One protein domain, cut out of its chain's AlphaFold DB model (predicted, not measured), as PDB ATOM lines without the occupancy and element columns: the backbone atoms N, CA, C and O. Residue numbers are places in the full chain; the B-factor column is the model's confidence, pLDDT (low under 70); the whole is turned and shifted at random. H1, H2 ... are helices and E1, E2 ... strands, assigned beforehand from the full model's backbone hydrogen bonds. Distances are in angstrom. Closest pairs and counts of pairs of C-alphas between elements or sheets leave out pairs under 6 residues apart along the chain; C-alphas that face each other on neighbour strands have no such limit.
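This is residues 25 to 92 of the 100 residues of the protein "Trigger_N domain-containing protein" of Dorcoceras hygrometricum (UniProt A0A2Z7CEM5). One long helix, H2, makes the long axis of a loose rod, and after it the chain folds back along it: a ribbon of two strands, E1 and E2, runs beside residues 42 to 54 of H2, and the short helix H3 packs across residues 34 to 41. The short helix H1 makes a corner with H2 at its beginning, at one end of the rod, while Ser 92, after E2, lies at the other end. The 68 printed residues hold three named helices and two named strands, in the order H1, H2, E1, H3, E2; the sheet has the order E1, E2 and is antiparallel, and the class is mixed, helices and strands. The whole is loose, with a radius of gyration of the C-alphas of 13.8 A and spans of 43 by 21 by 20 A.

Find C-alpha 25 at (13.758, -9.139, -10.964), where H1 begins; it runs over residues 25 to 31, 10.1 A long. H2 begins at C-alpha 33 at (8.500, -9.323, -18.771) and runs over residues 33 to 55 for 32.4 A, to C-alpha 55 at (30.739, -13.938, -41.865). Next come E1, residues 60 to 66, 14.9 A long, and H3, residues 70 to 75, 8.6 A long. E2, residues 87 to 91, is 12.6 A long and ends at C-alpha 91 at (19.789, -11.910, -51.079).

Begin at H1, which is close to H2 but not clearly touching it; their closest C-alphas, those of Leu 28 and Val 36, are 7.0 A apart, and their lines stand about perpendicular at 87 degrees. H1 is apart from E1, H3 and E2. H2 touches H3 with its residues 34 to 41 alone; the closest C-alphas, those of Tyr 37 and Glu 74, are 6.8 A apart, and the lines stand about perpendicular at 74 degrees. Farther along H2, look at Val 53 and Val 60 of E1, whose C-alphas, the closest of the two elements, are 7.4 A apart. The closest C-alphas of H2 and E2, those of Val 49 and Ala 87, are 7.8 A apart. E1 and E2 are antiparallel neighbours, with 160 degrees between their directions; N 61 and O 90 are 2.9 A apart and N 88 and O 65 are 2.8 A apart, both within hydrogen-bond range. In H1 and H3 every O i to N i+4 pair is within hydrogen-bond range, and in H2 18 of 19 are.

The two C-alphas farthest apart are those of Ile 26 and Ser 92, at 44.2 A. The printed part has no cut. The link from H3 to E2, with 11 residues between them, is long; pass through it at C-alpha 80 at (20.601, -18.350, -19.761). The links H1 to H2, H2 to E1 and E1 to H3 are tight. The mean pLDDT of the printed part is 91.1, and no printed residue of this model is under 70.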
ATOM      1  N   ASN A  25      15.103  -8.562 -11.035       87.38
ATOM      2  CA  ASN A  25      13.758  -9.139 -10.964       87.38
ATOM      3  C   ASN A  25      12.681  -8.054 -10.817       87.38
ATOM      4  O   ASN A  25      11.701  -8.061 -11.550       87.38
ATOM      5  N   ILE A  26      12.924  -7.052  -9.969       88.19
ATOM      6  CA  ILE A  26      11.996  -5.931  -9.777       88.19
ATOM      7  C   ILE A  26      11.935  -5.044 -11.027       88.19
ATOM      8  O   ILE A  26      10.863  -4.607 -11.433       88.19
ATOM      9  N   LEU A  27      13.070  -4.798 -11.691       86.69
ATOM     10  CA  LEU A  27      13.078  -4.082 -12.971       86.69
ATOM     11  C   LEU A  27      12.259  -4.806 -14.046       86.69
ATOM     12  O   LEU A  27      11.554  -4.146 -14.805       86.69
ATOM     13  N   LEU A  28      12.350  -6.137 -14.115       88.06
ATOM     14  CA  LEU A  28      11.567  -6.943 -15.054       88.06
ATOM     15  C   LEU A  28      10.065  -6.832 -14.773       88.06
ATOM     16  O   LEU A  28       9.299  -6.621 -15.709       88.06
ATOM     17  N   GLU A  29       9.652  -6.893 -13.506       87.69
ATOM     18  CA  GLU A  29       8.251  -6.710 -13.103       87.69
ATOM     19  C   GLU A  29       7.715  -5.323 -13.487       87.69
ATOM     20  O   GLU A  29       6.631  -5.212 -14.053       87.69
ATOM     21  N   ILE A  30       8.493  -4.263 -13.244       86.69
ATOM     22  CA  ILE A  30       8.088  -2.875 -13.530       86.69
ATOM     23  C   ILE A  30       7.980  -2.610 -15.033       86.69
ATOM     24  O   ILE A  30       7.075  -1.907 -15.481       86.69
ATOM     25  N   LEU A  31       8.934  -3.114 -15.817       86.31
ATOM     26  CA  LEU A  31       8.962  -2.906 -17.267       86.31
ATOM     27  C   LEU A  31       7.961  -3.809 -18.003       86.31
ATOM     28  O   LEU A  31       7.574  -3.499 -19.135       86.31
ATOM     29  N   GLY A  32       7.541  -4.899 -17.360       89.00
ATOM     30  CA  GLY A  32       6.753  -5.970 -17.950       89.00
ATOM     31  C   GLY A  32       7.666  -6.998 -18.627       89.00
ATOM     32  O   GLY A  32       8.359  -6.631 -19.584       89.00
ATOM     33  N   PRO A  33       7.657  -8.275 -18.196       85.81
ATOM     34  CA  PRO A  33       8.500  -9.323 -18.771       85.81
ATOM     35  C   PRO A  33       8.384  -9.398 -20.293       85.81
ATOM     36  O   PRO A  33       9.400  -9.309 -20.977       85.81
ATOM     37  N   SER A  34       7.159  -9.396 -20.825       87.81
ATOM     38  CA  SER A  34       6.918  -9.470 -22.270       87.81
ATOM     39  C   SER A  34       7.503  -8.298 -23.049       87.81
ATOM     40  O   SER A  34       8.155  -8.498 -24.070       87.81
ATOM     41  N   ASN A  35       7.403  -7.071 -22.528       88.50
ATOM     42  CA  ASN A  35       8.013  -5.902 -23.173       88.50
ATOM     43  C   ASN A  35       9.542  -6.004 -23.217       88.50
ATOM     44  O   ASN A  35      10.187  -5.522 -24.156       88.50
ATOM     45  N   VAL A  36      10.144  -6.567 -22.168       90.88
ATOM     46  CA  VAL A  36      11.594  -6.742 -22.096       90.88
ATOM     47  C   VAL A  36      12.029  -7.875 -23.021       90.88
ATOM     48  O   VAL A  36      12.946  -7.675 -23.818       90.88
ATOM     49  N   TYR A  37      11.359  -9.023 -22.963       91.75
ATOM     50  CA  TYR A  37      11.677 -10.205 -23.762       91.75
ATOM     51  C   TYR A  37      11.483  -9.941 -25.249       91.75
ATOM     52  O   TYR A  37      12.390 -10.229 -26.025       91.75
ATOM     53  N   GLU A  38      10.423  -9.240 -25.651       91.56
ATOM     54  CA  GLU A  38      10.223  -8.830 -27.043       91.56
ATOM     55  C   GLU A  38      11.398  -8.030 -27.594       91.56
ATOM     56  O   GLU A  38      11.915  -8.293 -28.686       91.56
ATOM     57  N   ARG A  39      11.872  -7.055 -26.816       92.69
ATOM     58  CA  ARG A  39      13.010  -6.222 -27.212       92.69
ATOM     59  C   ARG A  39      14.305  -7.020 -27.265       92.69
ATOM     60  O   ARG A  39      15.130  -6.754 -28.140       92.69
ATOM     61  N   VAL A  40      14.510  -7.943 -26.329       93.81
ATOM     62  CA  VAL A  40      15.711  -8.782 -26.278       93.81
ATOM     63  C   VAL A  40      15.723  -9.762 -27.445       93.81
ATOM     64  O   VAL A  40      16.697  -9.763 -28.193       93.81
ATOM     65  N   ILE A  41      14.635 -10.498 -27.678       94.50
ATOM     66  CA  ILE A  41      14.488 -11.455 -28.784       94.50
ATOM     67  C   ILE A  41      14.769 -10.774 -30.127       94.50
ATOM     68  O   ILE A  41      15.632 -11.225 -30.880       94.50
ATOM     69  N   LYS A  42      14.140  -9.620 -30.403       94.06
ATOM     70  CA  LYS A  42      14.389  -8.864 -31.646       94.06
ATOM     71  C   LYS A  42      15.854  -8.449 -31.795       94.06
ATOM     72  O   LYS A  42      16.405  -8.514 -32.891       94.06
ATOM     73  N   LYS A  43      16.499  -8.010 -30.708       94.62
ATOM     74  CA  LYS A  43      17.920  -7.631 -30.730       94.62
ATOM     75  C   LYS A  43      18.829  -8.827 -30.985       94.62
ATOM     76  O   LYS A  43      19.751  -8.692 -31.782       94.62
ATOM     77  N   VAL A  44      18.566  -9.962 -30.339       94.69
ATOM     78  CA  VAL A  44      19.333 -11.201 -30.519       94.69
ATOM     79  C   VAL A  44      19.236 -11.666 -31.968       94.69
ATOM     80  O   VAL A  44      20.266 -11.832 -32.611       94.69
ATOM     81  N   ILE A  45      18.022 -11.773 -32.515       94.88
ATOM     82  CA  ILE A  45      17.800 -12.190 -33.905       94.88
ATOM     83  C   ILE A  45      18.554 -11.274 -34.875       94.88
ATOM     84  O   ILE A  45      19.324 -11.751 -35.707       94.88
ATOM     85  N   ASN A  46      18.393  -9.954 -34.735       94.25
ATOM     86  CA  ASN A  46      19.064  -8.991 -35.609       94.25
ATOM     87  C   ASN A  46      20.594  -9.075 -35.514       94.25
ATOM     88  O   ASN A  46      21.266  -9.002 -36.539       94.25
ATOM     89  N   ALA A  47      21.145  -9.221 -34.306       94.56
ATOM     90  CA  ALA A  47      22.588  -9.304 -34.100       94.56
ATOM     91  C   ALA A  47      23.175 -10.578 -34.721       94.56
ATOM     92  O   ALA A  47      24.143 -10.497 -35.471       94.56
ATOM     93  N   ILE A  48      22.547 -11.730 -34.471       94.94
ATOM     94  CA  ILE A  48      23.012 -13.032 -34.964       94.94
ATOM     95  C   ILE A  48      22.904 -13.118 -36.489       94.94
ATOM     96  O   ILE A  48      23.839 -13.560 -37.152       94.94
ATOM     97  N   VAL A  49      21.798 -12.647 -37.075       94.31
ATOM     98  CA  VAL A  49      21.655 -12.616 -38.537       94.31
ATOM     99  C   VAL A  49      22.676 -11.663 -39.161       94.31
ATOM    100  O   VAL A  49      23.294 -12.013 -40.163       94.31
ATOM    101  N   ALA A  50      22.901 -10.482 -38.575       92.81
ATOM    102  CA  ALA A  50      23.905  -9.544 -39.072       92.81
ATOM    103  C   ALA A  50      25.325 -10.130 -39.013       92.81
ATOM    104  O   ALA A  50      26.089  -9.987 -39.968       92.81
ATOM    105  N   GLU A  51      25.661 -10.825 -37.924       94.94
ATOM    106  CA  GLU A  51      26.933 -11.533 -37.776       94.94
ATOM    107  C   GLU A  51      27.090 -12.629 -38.837       94.94
ATOM    108  O   GLU A  51      28.119 -12.691 -39.513       94.94
ATOM    109  N   TYR A  52      26.053 -13.444 -39.047       93.81
ATOM    110  CA  TYR A  52      26.053 -14.498 -40.061       93.81
ATOM    111  C   TYR A  52      26.242 -13.938 -41.476       93.81
ATOM    112  O   TYR A  52      27.094 -14.405 -42.229       93.81
ATOM    113  N   VAL A  53      25.503 -12.884 -41.828       92.62
ATOM    114  CA  VAL A  53      25.609 -12.198 -43.126       92.62
ATOM    115  C   VAL A  53      27.018 -11.653 -43.356       92.62
ATOM    116  O   VAL A  53      27.557 -11.796 -44.454       92.62
ATOM    117  N   ALA A  54      27.627 -11.051 -42.331       92.31
ATOM    118  CA  ALA A  54      28.989 -10.539 -42.413       92.31
ATOM    119  C   ALA A  54      30.014 -11.672 -42.585       92.31
ATOM    120  O   ALA A  54      30.904 -11.571 -43.433       92.31
ATOM    121  N   LYS A  55      29.863 -12.761 -41.822       95.25
ATOM    122  CA  LYS A  55      30.739 -13.938 -41.865       95.25
ATOM    123  C   LYS A  55      30.720 -14.616 -43.235       95.25
ATOM    124  O   LYS A  55      31.779 -14.855 -43.810       95.25
ATOM    125  N   GLU A  56      29.532 -14.846 -43.781       93.06
ATOM    126  CA  GLU A  56      29.332 -15.493 -45.083       93.06
ATOM    127  C   GLU A  56      29.469 -14.515 -46.268       93.06
ATOM    128  O   GLU A  56      29.304 -14.892 -47.427       93.06
ATOM    129  N   ARG A  57      29.783 -13.236 -45.997       90.31
ATOM    130  CA  ARG A  57      29.916 -12.151 -46.991       90.31
ATOM    131  C   ARG A  57      28.691 -12.024 -47.905       90.31
ATOM    132  O   ARG A  57      28.807 -11.671 -49.083       90.31
ATOM    133  N   LEU A  58      27.511 -12.291 -47.355       89.56
ATOM    134  CA  LEU A  58      26.254 -12.219 -48.084       89.56
ATOM    135  C   LEU A  58      25.875 -10.755 -48.300       89.56
ATOM    136  O   LEU A  58      25.920  -9.932 -47.387       89.56
ATOM    137  N   ARG A  59      25.457 -10.416 -49.519       87.38
ATOM    138  CA  ARG A  59      24.835  -9.119 -49.792       87.38
ATOM    139  C   ARG A  59      23.337  -9.274 -49.647       87.38
ATOM    140  O   ARG A  59      22.690  -9.834 -50.528       87.38
ATOM    141  N   VAL A  60      22.789  -8.782 -48.550       87.75
ATOM    142  CA  VAL A  60      21.370  -8.928 -48.215       87.75
ATOM    143  C   VAL A  60      20.639  -7.597 -48.322       87.75
ATOM    144  O   VAL A  60      21.233  -6.532 -48.149       87.75
ATOM    145  N   GLY A  61      19.350  -7.664 -48.643       83.38
ATOM    146  CA  GLY A  61      18.448  -6.520 -48.546       83.38
ATOM    147  C   GLY A  61      18.089  -6.188 -47.093       83.38
ATOM    148  O   GLY A  61      18.664  -6.725 -46.150       83.38
ATOM    149  N   LYS A  62      17.098  -5.308 -46.909       80.88
ATOM    150  CA  LYS A  62      16.535  -5.001 -45.578       80.88
ATOM    151  C   LYS A  62      15.476  -6.011 -45.125       80.88
ATOM    152  O   LYS A  62      14.986  -5.913 -44.004       80.88
ATOM    153  N   ASP A  63      15.132  -6.963 -45.987       83.69
ATOM    154  CA  ASP A  63      14.058  -7.914 -45.743       83.69
ATOM    155  C   ASP A  63      14.594  -9.118 -44.964       83.69
ATOM    156  O   ASP A  63      15.219 -10.029 -45.519       83.69
ATOM    157  N   LEU A  64      14.341  -9.087 -43.658       88.19
ATOM    158  CA  LEU A  64      14.528 -10.189 -42.725       88.19
ATOM    159  C   LEU A  64      13.150 -10.649 -42.253       88.19
ATOM    160  O   LEU A  64      12.378  -9.855 -41.713       88.19
ATOM    161  N   ARG A  65      12.859 -11.937 -42.426       92.06
ATOM    162  CA  ARG A  65      11.641 -12.561 -41.913       92.06
ATOM    163  C   ARG A  65      11.997 -13.689 -40.958       92.06
ATOM    164  O   ARG A  65      12.774 -14.568 -41.307       92.06
ATOM    165  N   VAL A  66      11.388 -13.680 -39.782       94.19
ATOM    166  CA  VAL A  66      11.453 -14.794 -38.828       94.19
ATOM    167  C   VAL A  66      10.282 -15.734 -39.107       94.19
ATOM    168  O   VAL A  66       9.190 -15.265 -39.438       94.19
ATOM    169  N   VAL A  67      10.523 -17.046 -39.061       94.56
ATOM    170  CA  VAL A  67       9.505 -18.056 -39.398       94.56
ATOM    171  C   VAL A  67       8.507 -18.244 -38.256       94.56
ATOM    172  O   VAL A  67       7.306 -18.317 -38.508       94.56
ATOM    173  N   GLN A  68       9.000 -18.305 -37.017       94.75
ATOM    174  CA  GLN A  68       8.171 -18.467 -35.822       94.75
ATOM    175  C   GLN A  68       7.371 -17.199 -35.506       94.75
ATOM    176  O   GLN A  68       7.823 -16.081 -35.782       94.75
ATOM    177  N   SER A  69       6.199 -17.368 -34.888       94.19
ATOM    178  CA  SER A  69       5.461 -16.239 -34.324       94.19
ATOM    179  C   SER A  69       6.205 -15.661 -33.118       94.19
ATOM    180  O   SER A  69       7.070 -16.308 -32.526       94.19
ATOM    181  N   PHE A  70       5.877 -14.426 -32.739       90.12
ATOM    182  CA  PHE A  70       6.496 -13.827 -31.560       90.12
ATOM    183  C   PHE A  70       6.128 -14.579 -30.269       90.12
ATOM    184  O   PHE A  70       6.998 -14.792 -29.432       90.12
ATOM    185  N   GLU A  71       4.882 -15.041 -30.154       92.31
ATOM    186  CA  GLU A  71       4.394 -15.824 -29.012       92.31
ATOM    187  C   GLU A  71       5.173 -17.140 -28.858       92.31
ATOM    188  O   GLU A  71       5.598 -17.480 -27.756       92.31
ATOM    189  N   ASP A  72       5.456 -17.835 -29.968       94.25
ATOM    190  CA  ASP A  72       6.246 -19.075 -29.949       94.25
ATOM    191  C   ASP A  72       7.696 -18.833 -29.512       94.25
ATOM    192  O   ASP A  72       8.291 -19.666 -28.825       94.25
ATOM    193  N   LEU A  73       8.286 -17.713 -29.941       94.75
ATOM    194  CA  LEU A  73       9.651 -17.334 -29.575       94.75
ATOM    195  C   LEU A  73       9.738 -16.924 -28.108       94.75
ATOM    196  O   LEU A  73      10.706 -17.275 -27.442       94.75
ATOM    197  N   GLU A  74       8.743 -16.193 -27.609       92.38
ATOM    198  CA  GLU A  74       8.662 -15.806 -26.202       92.38
ATOM    199  C   GLU A  74       8.475 -17.035 -25.304       92.38
ATOM    200  O   GLU A  74       9.163 -17.149 -24.295       92.38
ATOM    201  N   ALA A  75       7.642 -17.999 -25.708       92.50
ATOM    202  CA  ALA A  75       7.438 -19.250 -24.973       92.50
ATOM    203  C   ALA A  75       8.696 -20.136 -24.891       92.50
ATOM    204  O   ALA A  75       8.827 -20.933 -23.965       92.50
ATOM    205  N   GLN A  76       9.619 -20.009 -25.848       92.12
ATOM    206  CA  GLN A  76      10.905 -20.720 -25.864       92.12
ATOM    207  C   GLN A  76      12.042 -19.928 -25.205       92.12
ATOM    208  O   GLN A  76      13.154 -20.441 -25.073       92.12
ATOM    209  N   PHE A  77      11.812 -18.662 -24.851       91.44
ATOM    210  CA  PHE A  77      12.856 -17.781 -24.356       91.44
ATOM    211  C   PHE A  77      13.005 -17.892 -22.837       91.44
ATOM    212  O   PHE A  77      12.242 -17.300 -22.074       91.44
ATOM    213  N   GLU A  78      14.064 -18.574 -22.406       90.25
ATOM    214  CA  GLU A  78      14.487 -18.622 -21.007       90.25
ATOM    215  C   GLU A  78      15.884 -17.979 -20.857       90.25
ATOM    216  O   GLU A  78      16.838 -18.372 -21.540       90.25
ATOM    217  N   PRO A  79      16.050 -16.947 -20.004       85.81
ATOM    218  CA  PRO A  79      17.345 -16.309 -19.804       85.81
ATOM    219  C   PRO A  79      18.419 -17.284 -19.303       85.81
ATOM    220  O   PRO A  79      18.342 -17.786 -18.187       85.81
ATOM    221  N   GLY A  80      19.484 -17.453 -20.088       88.25
ATOM    222  CA  GLY A  80      20.601 -18.350 -19.761       88.25
ATOM    223  C   GLY A  80      20.569 -19.673 -20.522       88.25
ATOM    224  O   GLY A  80      21.607 -20.327 -20.613       88.25
ATOM    225  N   ASP A  81      19.438 -19.997 -21.145       93.69
ATOM    226  CA  ASP A  81      19.279 -21.202 -21.945       93.69
ATOM    227  C   ASP A  81      19.549 -20.957 -23.432       93.69
ATOM    228  O   ASP A  81      19.700 -19.830 -23.920       93.69
ATOM    229  N   VAL A  82      19.649 -22.058 -24.177       93.12
ATOM    230  CA  VAL A  82      19.879 -22.024 -25.621       93.12
ATOM    231  C   VAL A  82      18.618 -21.539 -26.330       93.12
ATOM    232  O   VAL A  82      17.621 -22.251 -26.398       93.12
ATOM    233  N   PHE A  83      18.708 -20.367 -26.948       93.69
ATOM    234  CA  PHE A  83      17.652 -19.802 -27.784       93.69
ATOM    235  C   PHE A  83      17.845 -20.183 -29.260       93.69
ATOM    236  O   PHE A  83      18.953 -20.082 -29.793       93.69
ATOM    237  N   ARG A  84      16.773 -20.620 -29.933       94.25
ATOM    238  CA  ARG A  84      16.789 -21.055 -31.339       94.25
ATOM    239  C   ARG A  84      15.676 -20.365 -32.120       94.25
ATOM    240  O   ARG A  84      14.590 -20.159 -31.594       94.25
ATOM    241  N   PHE A  85      15.956 -20.022 -33.369       95.25
ATOM    242  CA  PHE A  85      14.989 -19.429 -34.287       95.25
ATOM    243  C   PHE A  85      15.403 -19.717 -35.728       95.25
ATOM    244  O   PHE A  85      16.585 -19.930 -36.009       95.25
ATOM    245  N   ASP A  86      14.438 -19.648 -36.640       95.81
ATOM    246  CA  ASP A  86      14.677 -19.730 -38.077       95.81
ATOM    247  C   ASP A  86      14.397 -18.381 -38.734       95.81
ATOM    248  O   ASP A  86      13.375 -17.731 -38.490       95.81
ATOM    249  N   ALA A  87      15.312 -17.968 -39.607       93.75
ATOM    250  CA  ALA A  87      15.237 -16.704 -40.321       93.75
ATOM    251  C   ALA A  87      15.440 -16.902 -41.826       93.75
ATOM    252  O   ALA A  87      16.319 -17.638 -42.269       93.75
ATOM    253  N   ILE A  88      14.638 -16.187 -42.608       93.00
ATOM    254  CA  ILE A  88      14.738 -16.088 -44.060       93.00
ATOM    255  C   ILE A  88      15.275 -14.698 -44.387       93.00
ATOM    256  O   ILE A  88      14.718 -13.687 -43.949       93.00
ATOM    257  N   VAL A  89      16.349 -14.652 -45.175       91.38
ATOM    258  CA  VAL A  89      17.001 -13.408 -45.588       91.38
ATOM    259  C   VAL A  89      16.995 -13.302 -47.107       91.38
ATOM    260  O   VAL A  89      17.418 -14.225 -47.804       91.38
ATOM    261  N   SER A  90      16.543 -12.163 -47.626       89.19
ATOM    262  CA  SER A  90      16.550 -11.902 -49.066       89.19
ATOM    263  C   SER A  90      17.939 -11.474 -49.535       89.19
ATOM    264  O   SER A  90      18.460 -10.427 -49.135       89.19
ATOM    265  N   LEU A  91      18.531 -12.262 -50.430       87.81
ATOM    266  CA  LEU A  91      19.789 -11.910 -51.079       87.81
ATOM    267  C   LEU A  91      19.553 -10.807 -52.114       87.81
ATOM    268  O   LEU A  91      18.701 -10.913 -52.995       87.81
ATOM    269  N   SER A  92      20.340  -9.742 -52.022       83.12
ATOM    270  CA  SER A  92      20.392  -8.713 -53.053       83.12
ATOM    271  C   SER A  92      21.249  -9.197 -54.223       83.12
ATOM    272  O   SER A  92      22.353  -9.715 -54.035       83.12
TER     273      SER A  92